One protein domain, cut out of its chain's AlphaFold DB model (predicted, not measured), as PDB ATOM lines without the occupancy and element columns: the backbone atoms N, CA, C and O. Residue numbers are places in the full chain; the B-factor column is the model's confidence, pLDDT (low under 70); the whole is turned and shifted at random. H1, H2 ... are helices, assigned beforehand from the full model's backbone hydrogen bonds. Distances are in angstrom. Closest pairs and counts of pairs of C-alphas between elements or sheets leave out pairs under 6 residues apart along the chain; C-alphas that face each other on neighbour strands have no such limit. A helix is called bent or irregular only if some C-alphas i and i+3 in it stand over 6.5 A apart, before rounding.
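This is residues 7 to 163 of the 195 residues of the protein "Osteoclastogenesis associated transmembrane protein 1" of Sinocyclocheilus grahami (UniProt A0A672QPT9). A small bundle of three helices, H2, H3 and H5, running up and down, has the short H4 at the end where H3 ends and H5 begins, and a long arm of chain swings far out from this body. That arm, residues 7 to 67, stands free, with the tiny H1, residues 7 to 10, at its far end. The 157 printed residues hold five named helices, H1 to H5 in chain order, and no named strand; the class is all helix, though the helices hold 67 residues, under half. The whole is extended, with a radius of gyration of the C-alphas of 26.5 A, and spans 84 by 57 by 38 A.

Find C-alpha 72 at (197.408, 155.129, 149.760); there the longest helix, H2, begins, and residues 72 to 94 take it 33.0 A. H3 follows at residues 101 to 120, 25.1 A long. Look next at H4, residues 132 to 136, and then at H5, residues 143 to 157, which runs 21.1 A and ends with C-alpha 157 at (188.043, 152.316, 115.430). Go back to C-alpha 7 at (218.458, 141.505, 93.580) for H1, residues 7 to 10.

Begin with H2, H3 and H5, an up-and-down bundle in which each helix runs against the one before it. H2 and H3 form a helical hairpin and touch, closest at the C-alphas of Tyr 88 and Gly 108, 4.9 A apart, at a shallow tilt of 19 degrees, opposite ways. H3 is irregular, with C-alphas 104 and 107 7.6 A apart, and has a kink of 44 degrees near residue 108. H3 is the hub, touching three helices. It touches H5, closest at the C-alphas of Tyr 116 and Phe 148, 7.6 A apart, at a tilt of 36 degrees, only just steep, opposite ways. H2 and H5 are near each other. H3 touches H4 with residues 119 to 120 alone; the C-alphas of Ser 120 and His 132 are the closest, at 5.0 A. H4 and H5 touch only at the corner by their link, where the closest C-alphas, of Met 136 and Leu 144, are 6.2 A apart. H1 is apart from H2, H3, H4 and H5. In H2, H4 and H5 every O i to N i+4 pair is within hydrogen-bond range; in H3 12 of 16 are, and H1 is too short for such a pair.

The C-alphas of Phe 7 and Ser 47 are the two farthest apart, at 88.0 A. Without residues 7 to 67 the body spans 45 by 27 by 19 A. The printed part has no cut; the links H1 to H2, of 61 residues, and H3 to H4, of 11, are long. Look at the B-factor column: residues 7 to 69 and 161 to 163 are under 70.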
ATOM      1  N   PHE A   7     219.778 141.062  94.051       46.44
ATOM      2  CA  PHE A   7     218.458 141.505  93.580       46.44
ATOM      3  C   PHE A   7     217.422 140.371  93.500       46.44
ATOM      4  O   PHE A   7     216.220 140.620  93.566       46.44
ATOM      5  N   THR A   8     217.870 139.117  93.424       48.16
ATOM      6  CA  THR A   8     216.994 137.938  93.375       48.16
ATOM      7  C   THR A   8     216.475 137.504  94.747       48.16
ATOM      8  O   THR A   8     215.474 136.799  94.807       48.16
ATOM      9  N   PHE A   9     217.076 137.954  95.855       43.97
ATOM     10  CA  PHE A   9     216.621 137.589  97.206       43.97
ATOM     11  C   PHE A   9     215.478 138.467  97.736       43.97
ATOM     12  O   PHE A   9     214.684 138.013  98.556       43.97
ATOM     13  N   VAL A  10     215.336 139.701  97.242       46.72
ATOM     14  CA  VAL A  10     214.307 140.636  97.737       46.72
ATOM     15  C   VAL A  10     212.937 140.388  97.086       46.72
ATOM     16  O   VAL A  10     211.907 140.618  97.712       46.72
ATOM     17  N   MET A  11     212.903 139.828  95.872       48.47
ATOM     18  CA  MET A  11     211.650 139.573  95.142       48.47
ATOM     19  C   MET A  11     210.977 138.228  95.472       48.47
ATOM     20  O   MET A  11     209.839 138.010  95.070       48.47
ATOM     21  N   VAL A  12     211.627 137.336  96.233       42.97
ATOM     22  CA  VAL A  12     211.070 136.008  96.577       42.97
ATOM     23  C   VAL A  12     210.312 136.004  97.917       42.97
ATOM     24  O   VAL A  12     209.419 135.183  98.111       42.97
ATOM     25  N   CYS A  13     210.535 136.979  98.806       39.88
ATOM     26  CA  CYS A  13     209.758 137.095 100.053       39.88
ATOM     27  C   CYS A  13     208.341 137.666  99.872       39.88
ATOM     28  O   CYS A  13     207.555 137.644 100.813       39.88
ATOM     29  N   TRP A  14     207.985 138.144  98.678       39.22
ATOM     30  CA  TRP A  14     206.626 138.619  98.380       39.22
ATOM     31  C   TRP A  14     205.702 137.524  97.822       39.22
ATOM     32  O   TRP A  14     204.534 137.795  97.558       39.22
ATOM     33  N   ALA A  15     206.189 136.286  97.659       42.66
ATOM     34  CA  ALA A  15     205.448 135.229  96.965       42.66
ATOM     35  C   ALA A  15     204.933 134.075  97.846       42.66
ATOM     36  O   ALA A  15     204.257 133.194  97.322       42.66
ATOM     37  N   VAL A  16     205.187 134.040  99.161       51.19
ATOM     38  CA  VAL A  16     204.713 132.922 100.001       51.19
ATOM     39  C   VAL A  16     204.219 133.410 101.359       51.19
ATOM     40  O   VAL A  16     204.975 133.481 102.317       51.19
ATOM     41  N   THR A  17     202.935 133.758 101.440       42.62
ATOM     42  CA  THR A  17     202.080 133.600 102.640       42.62
ATOM     43  C   THR A  17     200.612 133.835 102.255       42.62
ATOM     44  O   THR A  17     199.915 134.690 102.790       42.62
ATOM     45  N   PHE A  18     200.109 133.041 101.306       42.66
ATOM     46  CA  PHE A  18     198.681 132.728 101.270       42.66
ATOM     47  C   PHE A  18     198.454 131.575 102.249       42.66
ATOM     48  O   PHE A  18     198.615 130.412 101.891       42.66
ATOM     49  N   ILE A  19     198.132 131.900 103.502       46.75
ATOM     50  CA  ILE A  19     197.512 130.931 104.408       46.75
ATOM     51  C   ILE A  19     196.008 131.098 104.240       46.75
ATOM     52  O   ILE A  19     195.434 132.144 104.540       46.75
ATOM     53  N   THR A  20     195.393 130.058 103.696       40.31
ATOM     54  CA  THR A  20     193.953 129.875 103.604       40.31
ATOM     55  C   THR A  20     193.367 129.839 105.015       40.31
ATOM     56  O   THR A  20     193.656 128.941 105.804       40.31
ATOM     57  N   VAL A  21     192.542 130.830 105.355       41.03
ATOM     58  CA  VAL A  21     191.675 130.741 106.533       41.03
ATOM     59  C   VAL A  21     190.572 129.750 106.183       41.03
ATOM     60  O   VAL A  21     189.816 129.969 105.242       41.03
ATOM     61  N   ALA A  22     190.535 128.634 106.905       39.56
ATOM     62  CA  ALA A  22     189.424 127.700 106.870       39.56
ATOM     63  C   ALA A  22     188.148 128.419 107.337       39.56
ATOM     64  O   ALA A  22     188.110 128.975 108.437       39.56
ATOM     65  N   ASP A  23     187.119 128.414 106.492       33.75
ATOM     66  CA  ASP A  23     185.779 128.872 106.835       33.75
ATOM     67  C   ASP A  23     185.213 128.001 107.967       33.75
ATOM     68  O   ASP A  23     184.831 126.849 107.762       33.75
ATOM     69  N   CYS A  24     185.109 128.554 109.176       32.75
ATOM     70  CA  CYS A  24     184.176 128.030 110.166       32.75
ATOM     71  C   CYS A  24     182.772 128.497 109.769       32.75
ATOM     72  O   CYS A  24     182.345 129.593 110.136       32.75
ATOM     73  N   SER A  25     182.049 127.673 109.006       31.28
ATOM     74  CA  SER A  25     180.624 127.878 108.750       31.28
ATOM     75  C   SER A  25     179.842 127.711 110.055       31.28
ATOM     76  O   SER A  25     179.479 126.601 110.450       31.28
ATOM     77  N   VAL A  26     179.573 128.813 110.749       36.31
ATOM     78  CA  VAL A  26     178.516 128.848 111.760       36.31
ATOM     79  C   VAL A  26     177.207 129.024 110.999       36.31
ATOM     80  O   VAL A  26     176.910 130.114 110.515       36.31
ATOM     81  N   TYR A  27     176.449 127.938 110.853       35.03
ATOM     82  CA  TYR A  27     175.059 128.005 110.413       35.03
ATOM     83  C   TYR A  27     174.266 128.844 111.427       35.03
ATOM     84  O   TYR A  27     174.228 128.477 112.605       35.03
ATOM     85  N   PRO A  28     173.620 129.949 111.026       35.94
ATOM     86  CA  PRO A  28     172.585 130.553 111.845       35.94
ATOM     87  C   PRO A  28     171.376 129.619 111.806       35.94
ATOM     88  O   PRO A  28     170.806 129.384 110.742       35.94
ATOM     89  N   SER A  29     170.992 129.069 112.955       37.00
ATOM     90  CA  SER A  29     169.709 128.386 113.088       37.00
ATOM     91  C   SER A  29     168.588 129.385 112.806       37.00
ATOM     92  O   SER A  29     168.443 130.382 113.515       37.00
ATOM     93  N   GLU A  30     167.802 129.117 111.766       34.59
ATOM     94  CA  GLU A  30     166.527 129.780 111.512       34.59
ATOM     95  C   GLU A  30     165.611 129.593 112.729       34.59
ATOM     96  O   GLU A  30     165.213 128.474 113.054       34.59
ATOM     97  N   MET A  31     165.241 130.681 113.407       38.12
ATOM     98  CA  MET A  31     164.048 130.682 114.251       38.12
ATOM     99  C   MET A  31     162.891 131.237 113.425       38.12
ATOM    100  O   MET A  31     162.722 132.444 113.264       38.12
ATOM    101  N   SER A  32     162.152 130.286 112.855       38.94
ATOM    102  CA  SER A  32     160.890 130.474 112.150       38.94
ATOM    103  C   SER A  32     159.797 130.997 113.088       38.94
ATOM    104  O   SER A  32     159.806 130.748 114.295       38.94
ATOM    105  N   GLY A  33     158.891 131.773 112.501       36.88
ATOM    106  CA  GLY A  33     157.941 132.630 113.182       36.88
ATOM    107  C   GLY A  33     156.744 131.949 113.847       36.88
ATOM    108  O   GLY A  33     156.349 130.827 113.549       36.88
ATOM    109  N   ASP A  34     156.145 132.787 114.686       36.59
ATOM    110  CA  ASP A  34     154.719 132.947 114.952       36.59
ATOM    111  C   ASP A  34     153.962 131.852 115.725       36.59
ATOM    112  O   ASP A  34     153.615 130.771 115.249       36.59
ATOM    113  N   SER A  35     153.584 132.214 116.949       38.88
ATOM    114  CA  SER A  35     152.340 131.752 117.554       38.88
ATOM    115  C   SER A  35     151.863 132.772 118.574       38.88
ATOM    116  O   SER A  35     152.160 132.701 119.767       38.88
ATOM    117  N   ALA A  36     151.062 133.716 118.085       42.09
ATOM    118  CA  ALA A  36     150.107 134.454 118.889       42.09
ATOM    119  C   ALA A  36     149.232 133.480 119.706       42.09
ATOM    120  O   ALA A  36     148.320 132.836 119.186       42.09
ATOM    121  N   ARG A  37     149.471 133.398 121.017       38.75
ATOM    122  CA  ARG A  37     148.514 132.826 121.971       38.75
ATOM    123  C   ARG A  37     148.110 133.881 122.994       38.75
ATOM    124  O   ARG A  37     148.803 134.143 123.965       38.75
ATOM    125  N   LYS A  38     146.966 134.491 122.676       34.25
ATOM    126  CA  LYS A  38     145.897 135.006 123.547       34.25
ATOM    127  C   LYS A  38     146.235 135.128 125.044       34.25
ATOM    128  O   LYS A  38     146.342 134.136 125.757       34.25
ATOM    129  N   LEU A  39     146.257 136.377 125.501       36.31
ATOM    130  CA  LEU A  39     146.153 136.787 126.899       36.31
ATOM    131  C   LEU A  39     144.841 136.267 127.524       36.31
ATOM    132  O   LEU A  39     143.780 136.427 126.913       36.31
ATOM    133  N   PRO A  40     144.863 135.799 128.778       42.09
ATOM    134  CA  PRO A  40     143.817 136.125 129.724       42.09
ATOM    135  C   PRO A  40     144.335 137.175 130.704       42.09
ATOM    136  O   PRO A  40     145.320 136.987 131.414       42.09
ATOM    137  N   SER A  41     143.633 138.302 130.697       41.19
ATOM    138  CA  SER A  41     143.712 139.361 131.692       41.19
ATOM    139  C   SER A  41     143.475 138.773 133.087       41.19
ATOM    140  O   SER A  41     142.399 138.238 133.352       41.19
ATOM    141  N   ALA A  42     144.465 138.861 133.969       35.62
ATOM    142  CA  ALA A  42     144.291 138.614 135.392       35.62
ATOM    143  C   ALA A  42     145.134 139.635 136.161       35.62
ATOM    144  O   ALA A  42     146.361 139.584 136.186       35.62
ATOM    145  N   VAL A  43     144.435 140.609 136.733       41.19
ATOM    146  CA  VAL A  43     144.960 141.606 137.662       41.19
ATOM    147  C   VAL A  43     145.489 140.867 138.894       41.19
ATOM    148  O   VAL A  43     144.714 140.224 139.597       41.19
ATOM    149  N   ILE A  44     146.797 140.939 139.154       37.78
ATOM    150  CA  ILE A  44     147.402 140.404 140.382       37.78
ATOM    151  C   ILE A  44     147.441 141.536 141.419       37.78
ATOM    152  O   ILE A  44     148.114 142.541 141.176       37.78
ATOM    153  N   PRO A  45     146.750 141.417 142.568       41.62
ATOM    154  CA  PRO A  45     146.922 142.350 143.668       41.62
ATOM    155  C   PRO A  45     148.270 142.100 144.356       41.62
ATOM    156  O   PRO A  45     148.635 140.972 144.687       41.62
ATOM    157  N   VAL A  46     149.016 143.184 144.563       45.69
ATOM    158  CA  VAL A  46     150.254 143.215 145.344       45.69
ATOM    159  C   VAL A  46     149.886 143.163 146.826       45.69
ATOM    160  O   VAL A  46     149.550 144.186 147.416       45.69
ATOM    161  N   SER A  47     149.963 141.982 147.439       45.03
ATOM    162  CA  SER A  47     150.064 141.854 148.897       45.03
ATOM    163  C   SER A  47     150.582 140.476 149.330       45.03
ATOM    164  O   SER A  47     149.961 139.450 149.088       45.03
ATOM    165  N   GLN A  48     151.721 140.511 150.031       44.84
ATOM    166  CA  GLN A  48     152.225 139.529 151.002       44.84
ATOM    167  C   GLN A  48     152.421 138.064 150.568       44.84
ATOM    168  O   GLN A  48     151.513 137.244 150.604       44.84
ATOM    169  N   ALA A  49     153.693 137.699 150.394       35.66
ATOM    170  CA  ALA A  49     154.188 136.366 150.731       35.66
ATOM    171  C   ALA A  49     155.544 136.492 151.444       35.66
ATOM    172  O   ALA A  49     156.616 136.345 150.867       35.66
ATOM    173  N   SER A  50     155.476 136.827 152.727       44.28
ATOM    174  CA  SER A  50     156.533 136.579 153.699       44.28
ATOM    175  C   SER A  50     156.345 135.169 154.258       44.28
ATOM    176  O   SER A  50     155.405 134.972 155.022       44.28
ATOM    177  N   ALA A  51     157.199 134.213 153.880       41.38
ATOM    178  CA  ALA A  51     157.781 133.203 154.775       41.38
ATOM    179  C   ALA A  51     158.521 132.093 154.003       41.38
ATOM    180  O   ALA A  51     157.973 131.459 153.111       41.38
ATOM    181  N   LEU A  52     159.728 131.824 154.503       43.50
ATOM    182  CA  LEU A  52     160.517 130.591 154.428       43.50
ATOM    183  C   LEU A  52     161.200 130.189 153.107       43.50
ATOM    184  O   LEU A  52     160.635 129.557 152.224       43.50
ATOM    185  N   GLY A  53     162.514 130.411 153.106       40.88
ATOM    186  CA  GLY A  53     163.490 129.751 152.243       40.88
ATOM    187  C   GLY A  53     164.905 129.952 152.787       40.88
ATOM    188  O   GLY A  53     165.764 130.497 152.110       40.88
ATOM    189  N   SER A  54     165.107 129.603 154.060       59.31
ATOM    190  CA  SER A  54     166.372 129.708 154.794       59.31
ATOM    191  C   SER A  54     167.403 128.685 154.307       59.31
ATOM    192  O   SER A  54     167.561 127.659 154.953       59.31
ATOM    193  N   PHE A  55     168.126 128.958 153.222       54.22
ATOM    194  CA  PHE A  55     169.327 128.219 152.790       54.22
ATOM    195  C   PHE A  55     170.129 129.200 151.904       54.22
ATOM    196  O   PHE A  55     169.567 129.724 150.953       54.22
ATOM    197  N   TYR A  56     171.378 129.615 152.125       50.31
ATOM    198  CA  TYR A  56     172.544 129.057 152.798       50.31
ATOM    199  C   TYR A  56     173.363 130.225 153.377       50.31
ATOM    200  O   TYR A  56     173.672 131.169 152.651       50.31
ATOM    201  N   SER A  57     173.762 130.169 154.650       48.22
ATOM    202  CA  SER A  57     174.864 131.012 155.128       48.22
ATOM    203  C   SER A  57     176.162 130.285 154.795       48.22
ATOM    204  O   SER A  57     176.625 129.425 155.541       48.22
ATOM    205  N   LEU A  58     176.707 130.555 153.610       52.41
ATOM    206  CA  LEU A  58     178.087 130.206 153.305       52.41
ATOM    207  C   LEU A  58     178.965 131.200 154.070       52.41
ATOM    208  O   LEU A  58     179.316 132.255 153.546       52.41
ATOM    209  N   SER A  59     179.298 130.890 155.323       53.31
ATOM    210  CA  SER A  59     180.421 131.544 155.997       53.31
ATOM    211  C   SER A  59     181.704 131.074 155.323       53.31
ATOM    212  O   SER A  59     182.360 130.130 155.759       53.31
ATOM    213  N   LEU A  60     182.041 131.719 154.208       53.97
ATOM    214  CA  LEU A  60     183.358 131.644 153.609       53.97
ATOM    215  C   LEU A  60     184.292 132.457 154.510       53.97
ATOM    216  O   LEU A  60     184.530 133.638 154.276       53.97
ATOM    217  N   SER A  61     184.798 131.839 155.575       48.22
ATOM    218  CA  SER A  61     185.942 132.370 156.315       48.22
ATOM    219  C   SER A  61     187.196 132.188 155.460       48.22
ATOM    220  O   SER A  61     188.073 131.389 155.767       48.22
ATOM    221  N   SER A  62     187.266 132.905 154.340       50.44
ATOM    222  CA  SER A  62     188.548 133.248 153.755       50.44
ATOM    223  C   SER A  62     189.127 134.327 154.657       50.44
ATOM    224  O   SER A  62     188.711 135.483 154.594       50.44
ATOM    225  N   THR A  63     190.058 133.940 155.523       51.41
ATOM    226  CA  THR A  63     191.037 134.882 156.057       51.41
ATOM    227  C   THR A  63     191.841 135.358 154.853       51.41
ATOM    228  O   THR A  63     192.843 134.758 154.472       51.41
ATOM    229  N   PHE A  64     191.317 136.371 154.164       57.31
ATOM    230  CA  PHE A  64     192.157 137.207 153.333       57.31
ATOM    231  C   PHE A  64     193.201 137.778 154.287       57.31
ATOM    232  O   PHE A  64     192.814 138.211 155.370       57.31
ATOM    233  N   PRO A  65     194.503 137.716 153.972       59.16
ATOM    234  CA  PRO A  65     195.457 138.491 154.743       59.16
ATOM    235  C   PRO A  65     194.933 139.927 154.738       59.16
ATOM    236  O   PRO A  65     194.749 140.498 153.662       59.16
ATOM    237  N   GLU A  66     194.609 140.441 155.925       51.81
ATOM    238  CA  GLU A  66     193.962 141.743 156.102       51.81
ATOM    239  C   GLU A  66     194.753 142.879 155.435       51.81
ATOM    240  O   GLU A  66     194.167 143.908 155.141       51.81
ATOM    241  N   ASP A  67     196.021 142.664 155.069       51.66
ATOM    242  CA  ASP A  67     196.873 143.676 154.462       51.66
ATOM    243  C   ASP A  67     197.699 143.109 153.294       51.66
ATOM    244  O   ASP A  67     198.894 142.832 153.399       51.66
ATOM    245  N   LEU A  68     197.092 143.016 152.107       59.97
ATOM    246  CA  LEU A  68     197.799 143.540 150.934       59.97
ATOM    247  C   LEU A  68     197.570 145.051 150.962       59.97
ATOM    248  O   LEU A  68     196.715 145.566 150.242       59.97
ATOM    249  N   GLU A  69     198.275 145.731 151.872       69.50
ATOM    250  CA  GLU A  69     198.201 147.177 152.081       69.50
ATOM    251  C   GLU A  69     198.653 147.875 150.791       69.50
ATOM    252  O   GLU A  69     199.832 148.125 150.527       69.50
ATOM    253  N   MET A  70     197.695 148.112 149.900       77.62
ATOM    254  CA  MET A  70     197.917 148.893 148.702       77.62
ATOM    255  C   MET A  70     198.228 150.315 149.157       77.62
ATOM    256  O   MET A  70     197.413 150.937 149.832       77.62
ATOM    257  N   ASN A  71     199.403 150.826 148.784       88.06
ATOM    258  CA  ASN A  71     199.831 152.174 149.150       88.06
ATOM    259  C   ASN A  71     198.716 153.206 148.886       88.06
ATOM    260  O   ASN A  71     198.099 153.178 147.817       88.06
ATOM    261  N   GLU A  72     198.498 154.139 149.816       90.06
ATOM    262  CA  GLU A  72     197.408 155.129 149.760       90.06
ATOM    263  C   GLU A  72     197.411 155.917 148.438       90.06
ATOM    264  O   GLU A  72     196.366 156.159 147.835       90.06
ATOM    265  N   TYR A  73     198.601 156.211 147.909       90.94
ATOM    266  CA  TYR A  73     198.767 156.812 146.586       90.94
ATOM    267  C   TYR A  73     198.166 155.961 145.452       90.94
ATOM    268  O   TYR A  73     197.469 156.488 144.585       90.94
ATOM    269  N   CYS A  74     198.393 154.645 145.453       92.00
ATOM    270  CA  CYS A  74     197.839 153.746 144.440       92.00
ATOM    271  C   CYS A  74     196.319 153.597 144.589       92.00
ATOM    272  O   CYS A  74     195.611 153.544 143.581       92.00
ATOM    273  N   ILE A  75     195.806 153.605 145.825       92.81
ATOM    274  CA  ILE A  75     194.362 153.643 146.096       92.81
ATOM    275  C   ILE A  75     193.747 154.911 145.489       92.81
ATOM    276  O   ILE A  75     192.708 154.845 144.826       92.81
ATOM    277  N   GLU A  76     194.404 156.057 145.656       94.12
ATOM    278  CA  GLU A  76     193.930 157.326 145.110       94.12
ATOM    279  C   GLU A  76     193.974 157.347 143.575       94.12
ATOM    280  O   GLU A  76     192.996 157.744 142.932       94.12
ATOM    281  N   LEU A  77     195.043 156.835 142.952       94.50
ATOM    282  CA  LEU A  77     195.087 156.679 141.495       94.50
ATOM    283  C   LEU A  77     193.958 155.775 140.985       94.50
ATOM    284  O   LEU A  77     193.294 156.115 140.001       94.50
ATOM    285  N   LEU A  78     193.684 154.661 141.669       95.00
ATOM    286  CA  LEU A  78     192.588 153.755 141.328       95.00
ATOM    287  C   LEU A  78     191.219 154.444 141.461       95.00
ATOM    288  O   LEU A  78     190.334 154.252 140.618       95.00
ATOM    289  N   ARG A  79     191.036 155.282 142.489       96.69
ATOM    290  CA  ARG A  79     189.826 156.094 142.680       96.69
ATOM    291  C   ARG A  79     189.622 157.062 141.515       96.69
ATOM    292  O   ARG A  79     188.514 157.144 140.974       96.69
ATOM    293  N   ILE A  80     190.680 157.757 141.096       97.50
ATOM    294  CA  ILE A  80     190.640 158.680 139.955       97.50
ATOM    295  C   ILE A  80     190.349 157.907 138.664       97.50
ATOM    296  O   ILE A  80     189.451 158.303 137.919       97.50
ATOM    297  N   TYR A  81     191.028 156.781 138.421       97.06
ATOM    298  CA  TYR A  81     190.797 155.930 137.249       97.06
ATOM    299  C   TYR A  81     189.328 155.509 137.145       97.06
ATOM    300  O   TYR A  81     188.698 155.724 136.109       97.06
ATOM    301  N   ARG A  82     188.740 155.008 138.243       96.88
ATOM    302  CA  ARG A  82     187.315 154.644 138.315       96.88
ATOM    303  C   ARG A  82     186.413 155.810 137.914       96.88
ATOM    304  O   ARG A  82     185.501 155.634 137.108       96.88
ATOM    305  N   GLN A  83     186.661 156.998 138.465       98.25
ATOM    306  CA  GLN A  83     185.861 158.185 138.172       98.25
ATOM    307  C   GLN A  83     185.943 158.569 136.686       98.25
ATOM    308  O   GLN A  83     184.912 158.849 136.067       98.25
ATOM    309  N   ARG A  84     187.146 158.556 136.095       98.19
ATOM    310  CA  ARG A  84     187.347 158.876 134.671       98.19
ATOM    311  C   ARG A  84     186.729 157.824 133.757       98.19
ATOM    312  O   ARG A  84     186.046 158.193 132.805       98.19
ATOM    313  N   TYR A  85     186.878 156.545 134.097       98.06
ATOM    314  CA  TYR A  85     186.275 155.434 133.366       98.06
ATOM    315  C   TYR A  85     184.750 155.562 133.307       98.06
ATOM    316  O   TYR A  85     184.179 155.584 132.221       98.06
ATOM    317  N   VAL A  86     184.084 155.714 134.460       98.06
ATOM    318  CA  VAL A  86     182.615 155.828 134.520       98.06
ATOM    319  C   VAL A  86     182.129 157.063 133.767       98.06
ATOM    320  O   VAL A  86     181.161 156.986 133.014       98.06
ATOM    321  N   THR A  87     182.825 158.192 133.920       97.94
ATOM    322  CA  THR A  87     182.486 159.433 133.208       97.94
ATOM    323  C   THR A  87     182.571 159.246 131.693       97.94
ATOM    324  O   THR A  87     181.654 159.633 130.966       97.94
ATOM    325  N   TYR A  88     183.645 158.621 131.210       97.19
ATOM    326  CA  TYR A  88     183.833 158.372 129.787       97.19
ATOM    327  C   TYR A  88     182.832 157.350 129.234       97.19
ATOM    328  O   TYR A  88     182.193 157.614 128.218       97.19
ATOM    329  N   ALA A  89     182.619 156.229 129.930       97.31
ATOM    330  CA  ALA A  89     181.636 155.220 129.544       97.31
ATOM    331  C   ALA A  89     180.217 155.811 129.465       97.31
ATOM    332  O   ALA A  89     179.499 155.580 128.492       97.31
ATOM    333  N   ASN A  90     179.834 156.643 130.439       98.00
ATOM    334  CA  ASN A  90     178.553 157.343 130.416       98.00
ATOM    335  C   ASN A  90     178.434 158.294 129.212       98.00
ATOM    336  O   ASN A  90     177.390 158.347 128.560       98.00
ATOM    337  N   CYS A  91     179.510 159.011 128.874       96.75
ATOM    338  CA  CYS A  91     179.545 159.849 127.681       96.75
ATOM    339  C   CYS A  91     179.337 159.022 126.403       96.75
ATOM    340  O   CYS A  91     178.497 159.375 125.572       96.75
ATOM    341  N   LEU A  92     180.040 157.892 126.263       94.94
ATOM    342  CA  LEU A  92     179.894 157.003 125.108       94.94
ATOM    343  C   LEU A  92     178.447 156.545 124.919       94.94
ATOM    344  O   LEU A  92     177.929 156.630 123.808       94.94
ATOM    345  N   VAL A  93     177.786 156.104 125.992       96.44
ATOM    346  CA  VAL A  93     176.388 155.646 125.943       96.44
ATOM    347  C   VAL A  93     175.441 156.800 125.603       96.44
ATOM    348  O   VAL A  93     174.582 156.648 124.734       96.44
ATOM    349  N   THR A  94     175.635 157.969 126.219       96.31
ATOM    350  CA  THR A  94     174.808 159.167 125.987       96.31
ATOM    351  C   THR A  94     174.858 159.617 124.525       96.31
ATOM    352  O   THR A  94     173.837 159.977 123.944       96.31
ATOM    353  N   TYR A  95     176.038 159.559 123.902       92.38
ATOM    354  CA  TYR A  95     176.258 159.998 122.522       92.38
ATOM    355  C   TYR A  95     176.386 158.843 121.524       92.38
ATOM    356  O   TYR A  95     176.911 159.038 120.425       92.38
ATOM    357  N   ALA A  96     175.891 157.650 121.866       88.75
ATOM    358  CA  ALA A  96     175.879 156.504 120.961       88.75
ATOM    359  C   ALA A  96     174.844 156.659 119.832       88.75
ATOM    360  O   ALA A  96     175.021 156.095 118.750       88.75
ATOM    361  N   ARG A  97     173.749 157.404 120.054       86.69
ATOM    362  CA  ARG A  97     172.656 157.585 119.081       86.69
ATOM    363  C   ARG A  97     172.014 158.982 119.185       86.69
ATOM    364  O   ARG A  97     171.422 159.279 120.217       86.69
ATOM    365  N   PRO A  98     172.044 159.804 118.113       86.75
ATOM    366  CA  PRO A  98     172.921 159.680 116.942       86.75
ATOM    367  C   PRO A  98     174.394 159.754 117.371       86.75
ATOM    368  O   PRO A  98     174.711 160.450 118.333       86.75
ATOM    369  N   VAL A  99     175.291 159.045 116.676       84.00
ATOM    370  CA  VAL A  99     176.693 158.935 117.120       84.00
ATOM    371  C   VAL A  99     177.352 160.302 117.130       84.00
ATOM    372  O   VAL A  99     177.508 160.877 116.067       84.00
ATOM    373  N   ARG A 100     177.765 160.795 118.303       87.12
ATOM    374  CA  ARG A 100     178.511 162.057 118.492       87.12
ATOM    375  C   ARG A 100     179.669 161.905 119.490       87.12
ATOM    376  O   ARG A 100     180.033 162.856 120.183       87.12
ATOM    377  N   VAL A 101     180.237 160.702 119.572       89.00
ATOM    378  CA  VAL A 101     181.235 160.323 120.588       89.00
ATOM    379  C   VAL A 101     182.545 161.106 120.470       89.00
ATOM    380  O   VAL A 101     182.989 161.666 121.465       89.00
ATOM    381  N   CYS A 102     183.127 161.252 119.271       89.06
ATOM    382  CA  CYS A 102     184.384 162.001 119.118       89.06
ATOM    383  C   CYS A 102     184.221 163.480 119.508       89.06
ATOM    384  O   CYS A 102     185.118 164.075 120.092       89.06
ATOM    385  N   GLN A 103     183.063 164.067 119.189       87.06
ATOM    386  CA  GLN A 103     182.742 165.469 119.465       87.06
ATOM    387  C   GLN A 103     182.611 165.756 120.958       87.06
ATOM    388  O   GLN A 103     183.126 166.761 121.438       87.06
ATOM    389  N   ASN A 104     181.900 164.888 121.677       92.31
ATOM    390  CA  ASN A 104     181.474 165.181 123.044       92.31
ATOM    391  C   ASN A 104     182.308 164.456 124.106       92.31
ATOM    392  O   ASN A 104     182.345 164.905 125.246       92.31
ATOM    393  N   CYS A 105     182.994 163.364 123.753       94.62
ATOM    394  CA  CYS A 105     183.700 162.510 124.713       94.62
ATOM    395  C   CYS A 105     185.228 162.610 124.645       94.62
ATOM    396  O   CYS A 105     185.900 161.920 125.410       94.62
ATOM    397  N   TYR A 106     185.786 163.470 123.783       93.00
ATOM    398  CA  TYR A 106     187.237 163.656 123.623       93.00
ATOM    399  C   TYR A 106     187.960 163.969 124.934       93.00
ATOM    400  O   TYR A 106     188.948 163.331 125.281       93.00
ATOM    401  N   THR A 107     187.434 164.919 125.706       93.19
ATOM    402  CA  THR A 107     188.019 165.303 126.997       93.19
ATOM    403  C   THR A 107     187.979 164.155 128.003       93.19
ATOM    404  O   THR A 107     188.931 163.960 128.755       93.19
ATOM    405  N   GLY A 108     186.896 163.372 127.994       95.44
ATOM    406  CA  GLY A 108     186.748 162.183 128.828       95.44
ATOM    407  C   GLY A 108     187.752 161.089 128.468       95.44
ATOM    408  O   GLY A 108     188.349 160.514 129.375       95.44
ATOM    409  N   PHE A 109     187.974 160.846 127.170       95.25
ATOM    410  CA  PHE A 109     188.953 159.867 126.699       95.25
ATOM    411  C   PHE A 109     190.373 160.258 127.107       95.25
ATOM    412  O   PHE A 109     191.032 159.485 127.794       95.25
ATOM    413  N   ASN A 110     190.810 161.478 126.775       94.81
ATOM    414  CA  ASN A 110     192.157 161.944 127.114       94.81
ATOM    415  C   ASN A 110     192.399 161.901 128.625       94.81
ATOM    416  O   ASN A 110     193.424 161.414 129.083       94.81
ATOM    417  N   SER A 111     191.417 162.336 129.420       96.25
ATOM    418  CA  SER A 111     191.542 162.293 130.876       96.25
ATOM    419  C   SER A 111     191.643 160.866 131.427       96.25
ATOM    420  O   SER A 111     192.256 160.686 132.480       96.25
ATOM    421  N   LEU A 112     191.014 159.877 130.783       97.44
ATOM    422  CA  LEU A 112     191.146 158.461 131.135       97.44
ATOM    423  C   LEU A 112     192.509 157.903 130.697       97.44
ATOM    424  O   LEU A 112     193.144 157.176 131.457       97.44
ATOM    425  N   GLU A 113     192.962 158.260 129.497       96.38
ATOM    426  CA  GLU A 113     194.272 157.886 128.966       96.38
ATOM    427  C   GLU A 113     195.409 158.412 129.854       96.38
ATOM    428  O   GLU A 113     196.330 157.665 130.175       96.38
ATOM    429  N   ASP A 114     195.318 159.657 130.318       95.88
ATOM    430  CA  ASP A 114     196.329 160.277 131.177       95.88
ATOM    431  C   ASP A 114     196.477 159.539 132.515       95.88
ATOM    432  O   ASP A 114     197.590 159.205 132.929       95.88
ATOM    433  N   ILE A 115     195.362 159.236 133.193       96.75
ATOM    434  CA  ILE A 115     195.414 158.502 134.467       96.75
ATOM    435  C   ILE A 115     195.852 157.050 134.262       96.75
ATOM    436  O   ILE A 115     196.598 156.519 135.082       96.75
ATOM    437  N   TYR A 116     195.445 156.420 133.157       96.12
ATOM    438  CA  TYR A 116     195.913 155.087 132.799       96.12
ATOM    439  C   TYR A 116     197.430 155.072 132.595       96.12
ATOM    440  O   TYR A 116     198.105 154.242 133.195       96.12
ATOM    441  N   LYS A 117     197.978 156.024 131.825       95.00
ATOM    442  CA  LYS A 117     199.425 156.165 131.611       95.00
ATOM    443  C   LYS A 117     200.168 156.339 132.927       95.00
ATOM    444  O   LYS A 117     201.177 155.673 133.125       95.00
ATOM    445  N   ASN A 118     199.641 157.162 133.830       93.50
ATOM    446  CA  ASN A 118     200.225 157.378 135.151       93.50
ATOM    447  C   ASN A 118     200.291 156.077 135.977       93.50
ATOM    448  O   ASN A 118     201.332 155.760 136.537       93.50
ATOM    449  N   ILE A 119     199.218 155.277 135.983       93.75
ATOM    450  CA  ILE A 119     199.191 153.970 136.670       93.75
ATOM    451  C   ILE A 119     200.100 152.946 135.982       93.75
ATOM    452  O   ILE A 119     200.765 152.160 136.651       93.75
ATOM    453  N   SER A 120     200.094 152.925 134.648       92.50
ATOM    454  CA  SER A 120     200.810 151.929 133.847       92.50
ATOM    455  C   SER A 120     202.309 152.203 133.710       92.50
ATOM    456  O   SER A 120     203.036 151.370 133.178       92.50
ATOM    457  N   SER A 121     202.756 153.387 134.124       88.44
ATOM    458  CA  SER A 121     204.149 153.793 134.040       88.44
ATOM    459  C   SER A 121     204.989 153.023 135.053       88.44
ATOM    460  O   SER A 121     204.623 152.915 136.222       88.44
ATOM    461  N   ASP A 122     206.164 152.567 134.626       82.44
ATOM    462  CA  ASP A 122     207.183 152.034 135.536       82.44
ATOM    463  C   ASP A 122     207.889 153.149 136.331       82.44
ATOM    464  O   ASP A 122     208.693 152.872 137.221       82.44
ATOM    465  N   GLN A 123     207.612 154.422 136.017       83.19
ATOM    466  CA  GLN A 123     208.182 155.544 136.752       83.19
ATOM    467  C   GLN A 123     207.566 155.624 138.154       83.19
ATOM    468  O   GLN A 123     206.342 155.713 138.278       83.19
ATOM    469  N   PRO A 124     208.393 155.623 139.211       79.06
ATOM    470  CA  PRO A 124     207.882 155.687 140.566       79.06
ATOM    471  C   PRO A 124     207.232 157.049 140.839       79.06
ATOM    472  O   PRO A 124     207.759 158.102 140.469       79.06
ATOM    473  N   GLY A 125     206.081 157.013 141.506       80.75
ATOM    474  CA  GLY A 125     205.365 158.195 141.962       80.75
ATOM    475  C   GLY A 125     205.948 158.781 143.256       80.75
ATOM    476  O   GLY A 125     207.047 158.417 143.693       80.75
ATOM    477  N   PRO A 126     205.208 159.692 143.913       80.06
ATOM    478  CA  PRO A 126     205.573 160.217 145.224       80.06
ATOM    479  C   PRO A 126     205.867 159.083 146.216       80.06
ATOM    480  O   PRO A 126     205.122 158.108 146.300       80.06
ATOM    481  N   GLY A 127     206.968 159.201 146.959       78.81
ATOM    482  CA  GLY A 127     207.401 158.159 147.898       78.81
ATOM    483  C   GLY A 127     208.136 156.977 147.255       78.81
ATOM    484  O   GLY A 127     208.307 155.956 147.910       78.81
ATOM    485  N   ASN A 128     208.588 157.107 146.000       84.25
ATOM    486  CA  ASN A 128     209.298 156.059 145.256       84.25
ATOM    487  C   ASN A 128     208.469 154.769 145.060       84.25
ATOM    488  O   ASN A 128     209.018 153.673 144.964       84.25
ATOM    489  N   VAL A 129     207.138 154.894 145.025       84.94
ATOM    490  CA  VAL A 129     206.218 153.760 144.862       84.94
ATOM    491  C   VAL A 129     205.735 153.683 143.418       84.94
ATOM    492  O   VAL A 129     205.197 154.655 142.889       84.94
ATOM    493  N   SER A 130     205.899 152.517 142.790       89.38
ATOM    494  CA  SER A 130     205.268 152.191 141.508       89.38
ATOM    495  C   SER A 130     203.960 151.438 141.750       89.38
ATOM    496  O   SER A 130     203.917 150.486 142.528       89.38
ATOM    497  N   CYS A 131     202.889 151.868 141.083       90.81
ATOM    498  CA  CYS A 131     201.575 151.228 141.178       90.81
ATOM    499  C   CYS A 131     201.322 150.214 140.057       90.81
ATOM    500  O   CYS A 131     200.301 149.527 140.092       90.81
ATOM    501  N   HIS A 132     202.225 150.113 139.077       91.44
ATOM    502  CA  HIS A 132     202.030 149.298 137.885       91.44
ATOM    503  C   HIS A 132     201.782 147.826 138.235       91.44
ATOM    504  O   HIS A 132     200.728 147.290 137.897       91.44
ATOM    505  N   ASP A 133     202.680 147.177 138.980       88.94
ATOM    506  CA  ASP A 133     202.504 145.756 139.300       88.94
ATOM    507  C   ASP A 133     201.344 145.528 140.288       88.94
ATOM    508  O   ASP A 133     200.551 144.604 140.103       88.94
ATOM    509  N   SER A 134     201.172 146.416 141.273       88.38
ATOM    510  CA  SER A 134     200.119 146.310 142.297       88.38
ATOM    511  C   SER A 134     198.697 146.526 141.762       88.38
ATOM    512  O   SER A 134     197.747 145.985 142.328       88.38
ATOM    513  N   LEU A 135     198.518 147.307 140.689       90.62
ATOM    514  CA  LEU A 135     197.199 147.604 140.110       90.62
ATOM    515  C   LEU A 135     196.933 146.900 138.776       90.62
ATOM    516  O   LEU A 135     195.785 146.571 138.491       90.62
ATOM    517  N   MET A 136     197.955 146.699 137.943       89.62
ATOM    518  CA  MET A 136     197.780 146.195 136.574       89.62
ATOM    519  C   MET A 136     198.075 144.702 136.456       89.62
ATOM    520  O   MET A 136     197.539 144.054 135.560       89.62
ATOM    521  N   ARG A 137     198.921 144.154 137.340       86.00
ATOM    522  CA  ARG A 137     199.369 142.751 137.307       86.00
ATOM    523  C   ARG A 137     199.094 141.976 138.595       86.00
ATOM    524  O   ARG A 137     199.545 140.839 138.719       86.00
ATOM    525  N   SER A 138     198.357 142.558 139.539       84.44
ATOM    526  CA  SER A 138     198.029 141.900 140.808       84.44
ATOM    527  C   SER A 138     197.050 140.741 140.640       84.44
ATOM    528  O   SER A 138     197.035 139.822 141.458       84.44
ATOM    529  N   ASP A 139     196.268 140.745 139.561       85.81
ATOM    530  CA  ASP A 139     195.292 139.713 139.253       85.81
ATOM    531  C   ASP A 139     195.480 139.112 137.846       85.81
ATOM    532  O   ASP A 139     196.101 139.689 136.953       85.81
ATOM    533  N   ARG A 140     194.929 137.907 137.643       89.56
ATOM    534  CA  ARG A 140     195.015 137.171 136.366       89.56
ATOM    535  C   ARG A 140     194.144 137.770 135.260       89.56
ATOM    536  O   ARG A 140     194.327 137.407 134.102       89.56
ATOM    537  N   LEU A 141     193.160 138.596 135.612       92.62
ATOM    538  CA  LEU A 141     192.247 139.216 134.655       92.62
ATOM    539  C   LEU A 141     192.846 140.498 134.068       92.62
ATOM    540  O   LEU A 141     192.448 140.891 132.973       92.62
ATOM    541  N   MET A 142     193.788 141.128 134.778       93.06
ATOM    542  CA  MET A 142     194.377 142.428 134.464       93.06
ATOM    543  C   MET A 142     193.277 143.439 134.115       93.06
ATOM    544  O   MET A 142     193.270 144.047 133.042       93.06
ATOM    545  N   LEU A 143     192.281 143.563 134.997       92.94
ATOM    546  CA  LEU A 143     191.000 144.189 134.656       92.94
ATOM    547  C   LEU A 143     191.155 145.633 134.153       92.94
ATOM    548  O   LEU A 143     190.523 146.008 133.167       92.94
ATOM    549  N   LEU A 144     192.012 146.435 134.791       94.44
ATOM    550  CA  LEU A 144     192.256 147.826 134.392       94.44
ATOM    551  C   LEU A 144     192.820 147.923 132.966       94.44
ATOM    552  O   LEU A 144     192.390 148.773 132.185       94.44
ATOM    553  N   TYR A 145     193.744 147.025 132.615       94.56
ATOM    554  CA  TYR A 145     194.282 146.915 131.260       94.56
ATOM    555  C   TYR A 145     193.186 146.526 130.263       94.56
ATOM    556  O   TYR A 145     193.004 147.202 129.250       94.56
ATOM    557  N   ALA A 146     192.416 145.476 130.565       95.44
ATOM    558  CA  ALA A 146     191.377 144.972 129.672       95.44
ATOM    559  C   ALA A 146     190.292 146.028 129.387       95.44
ATOM    560  O   ALA A 146     189.883 146.213 128.239       95.44
ATOM    561  N   LEU A 147     189.857 146.753 130.422       95.75
ATOM    562  CA  LEU A 147     188.874 147.828 130.306       95.75
ATOM    563  C   LEU A 147     189.393 148.986 129.453       95.75
ATOM    564  O   LEU A 147     188.702 149.425 128.532       95.75
ATOM    565  N   PHE A 148     190.610 149.463 129.727       96.62
ATOM    566  CA  PHE A 148     191.201 150.549 128.951       96.62
ATOM    567  C   PHE A 148     191.409 150.148 127.488       96.62
ATOM    568  O   PHE A 148     190.988 150.879 126.596       96.62
ATOM    569  N   SER A 149     191.967 148.961 127.235       95.94
ATOM    570  CA  SER A 149     192.220 148.457 125.882       95.94
ATOM    571  C   SER A 149     190.950 148.410 125.031       95.94
ATOM    572  O   SER A 149     190.979 148.790 123.863       95.94
ATOM    573  N   LYS A 150     189.811 148.005 125.606       95.69
ATOM    574  CA  LYS A 150     188.535 147.974 124.876       95.69
ATOM    575  C   LYS A 150     187.996 149.365 124.565       95.69
ATOM    576  O   LYS A 150     187.424 149.578 123.498       95.69
ATOM    577  N   LEU A 151     188.173 150.315 125.475       94.88
ATOM    578  CA  LEU A 151     187.779 151.702 125.249       94.88
ATOM    579  C   LEU A 151     188.678 152.398 124.219       94.88
ATOM    580  O   LEU A 151     188.168 153.127 123.370       94.88
ATOM    581  N   ASP A 152     189.981 152.126 124.247       94.50
ATOM    582  CA  ASP A 152     190.931 152.581 123.233       94.50
ATOM    583  C   ASP A 152     190.610 151.989 121.851       94.50
ATOM    584  O   ASP A 152     190.575 152.708 120.855       94.50
ATOM    585  N   GLU A 153     190.243 150.707 121.777       93.00
ATOM    586  CA  GLU A 153     189.782 150.066 120.538       93.00
ATOM    587  C   GLU A 153     188.531 150.759 119.961       93.00
ATOM    588  O   GLU A 153     188.446 151.021 118.759       93.00
ATOM    589  N   ILE A 154     187.559 151.122 120.806       89.62
ATOM    590  CA  ILE A 154     186.374 151.890 120.386       89.62
ATOM    591  C   ILE A 154     186.780 153.275 119.865       89.62
ATOM    592  O   ILE A 154     186.314 153.705 118.810       89.62
ATOM    593  N   TRP A 155     187.656 153.973 120.584       90.25
ATOM    594  CA  TRP A 155     188.113 155.312 120.218       90.25
ATOM    595  C   TRP A 155     188.891 155.333 118.894       90.25
ATOM    596  O   TRP A 155     188.643 156.167 118.015       90.25
ATOM    597  N   THR A 156     189.805 154.379 118.722       88.56
ATOM    598  CA  THR A 156     190.650 154.236 117.532       88.56
ATOM    599  C   THR A 156     189.864 153.735 116.323       88.56
ATOM    600  O   THR A 156     190.047 154.268 115.227       88.56
ATOM    601  N   SER A 157     188.937 152.785 116.502       83.75
ATOM    602  CA  SER A 157     188.043 152.316 115.430       83.75
ATOM    603  C   SER A 157     187.047 153.382 114.968       83.75
ATOM    604  O   SER A 157     186.645 153.387 113.804       83.75
ATOM    605  N   ALA A 158     186.700 154.331 115.841       83.38
ATOM    606  CA  ALA A 158     185.964 155.540 115.481       83.38
ATOM    607  C   ALA A 158     186.803 156.613 114.788       83.38
ATOM    608  O   ALA A 158     186.256 157.627 114.353       83.38
ATOM    609  N   GLU A 159     188.106 156.373 114.637       84.19
ATOM    610  CA  GLU A 159     189.056 157.279 114.003       84.19
ATOM    611  C   GLU A 159     189.007 158.695 114.589       84.19
ATOM    612  O   GLU A 159     189.239 159.676 113.878       84.19
ATOM    613  N   CYS A 160     188.742 158.819 115.896       77.38
ATOM    614  CA  CYS A 160     188.679 160.086 116.629       77.38
ATOM    615  C   CYS A 160     190.078 160.734 116.812       77.38
ATOM    616  O   CYS A 160     190.475 161.091 117.918       77.38
ATOM    617  N   LYS A 161     190.868 160.861 115.736       68.69
ATOM    618  CA  LYS A 161     192.251 161.358 115.771       68.69
ATOM    619  C   LYS A 161     192.329 162.847 116.162       68.69
ATOM    620  O   LYS A 161     191.482 163.632 115.735       68.69
ATOM    621  N   PRO A 162     193.396 163.263 116.875       59.03
ATOM    622  CA  PRO A 162     193.556 164.598 117.458       59.03
ATOM    623  C   PRO A 162     194.023 165.671 116.458       59.03
ATOM    624  O   PRO A 162     194.692 166.626 116.844       59.03
ATOM    625  N   PHE A 163     193.689 165.547 115.168       49.69
ATOM    626  CA  PHE A 163     193.894 166.658 114.239       49.69
ATOM    627  C   PHE A 163     192.661 167.558 114.263       49.69
ATOM    628  O   PHE A 163     191.600 167.250 113.711       49.69
TER     629      PHE A 163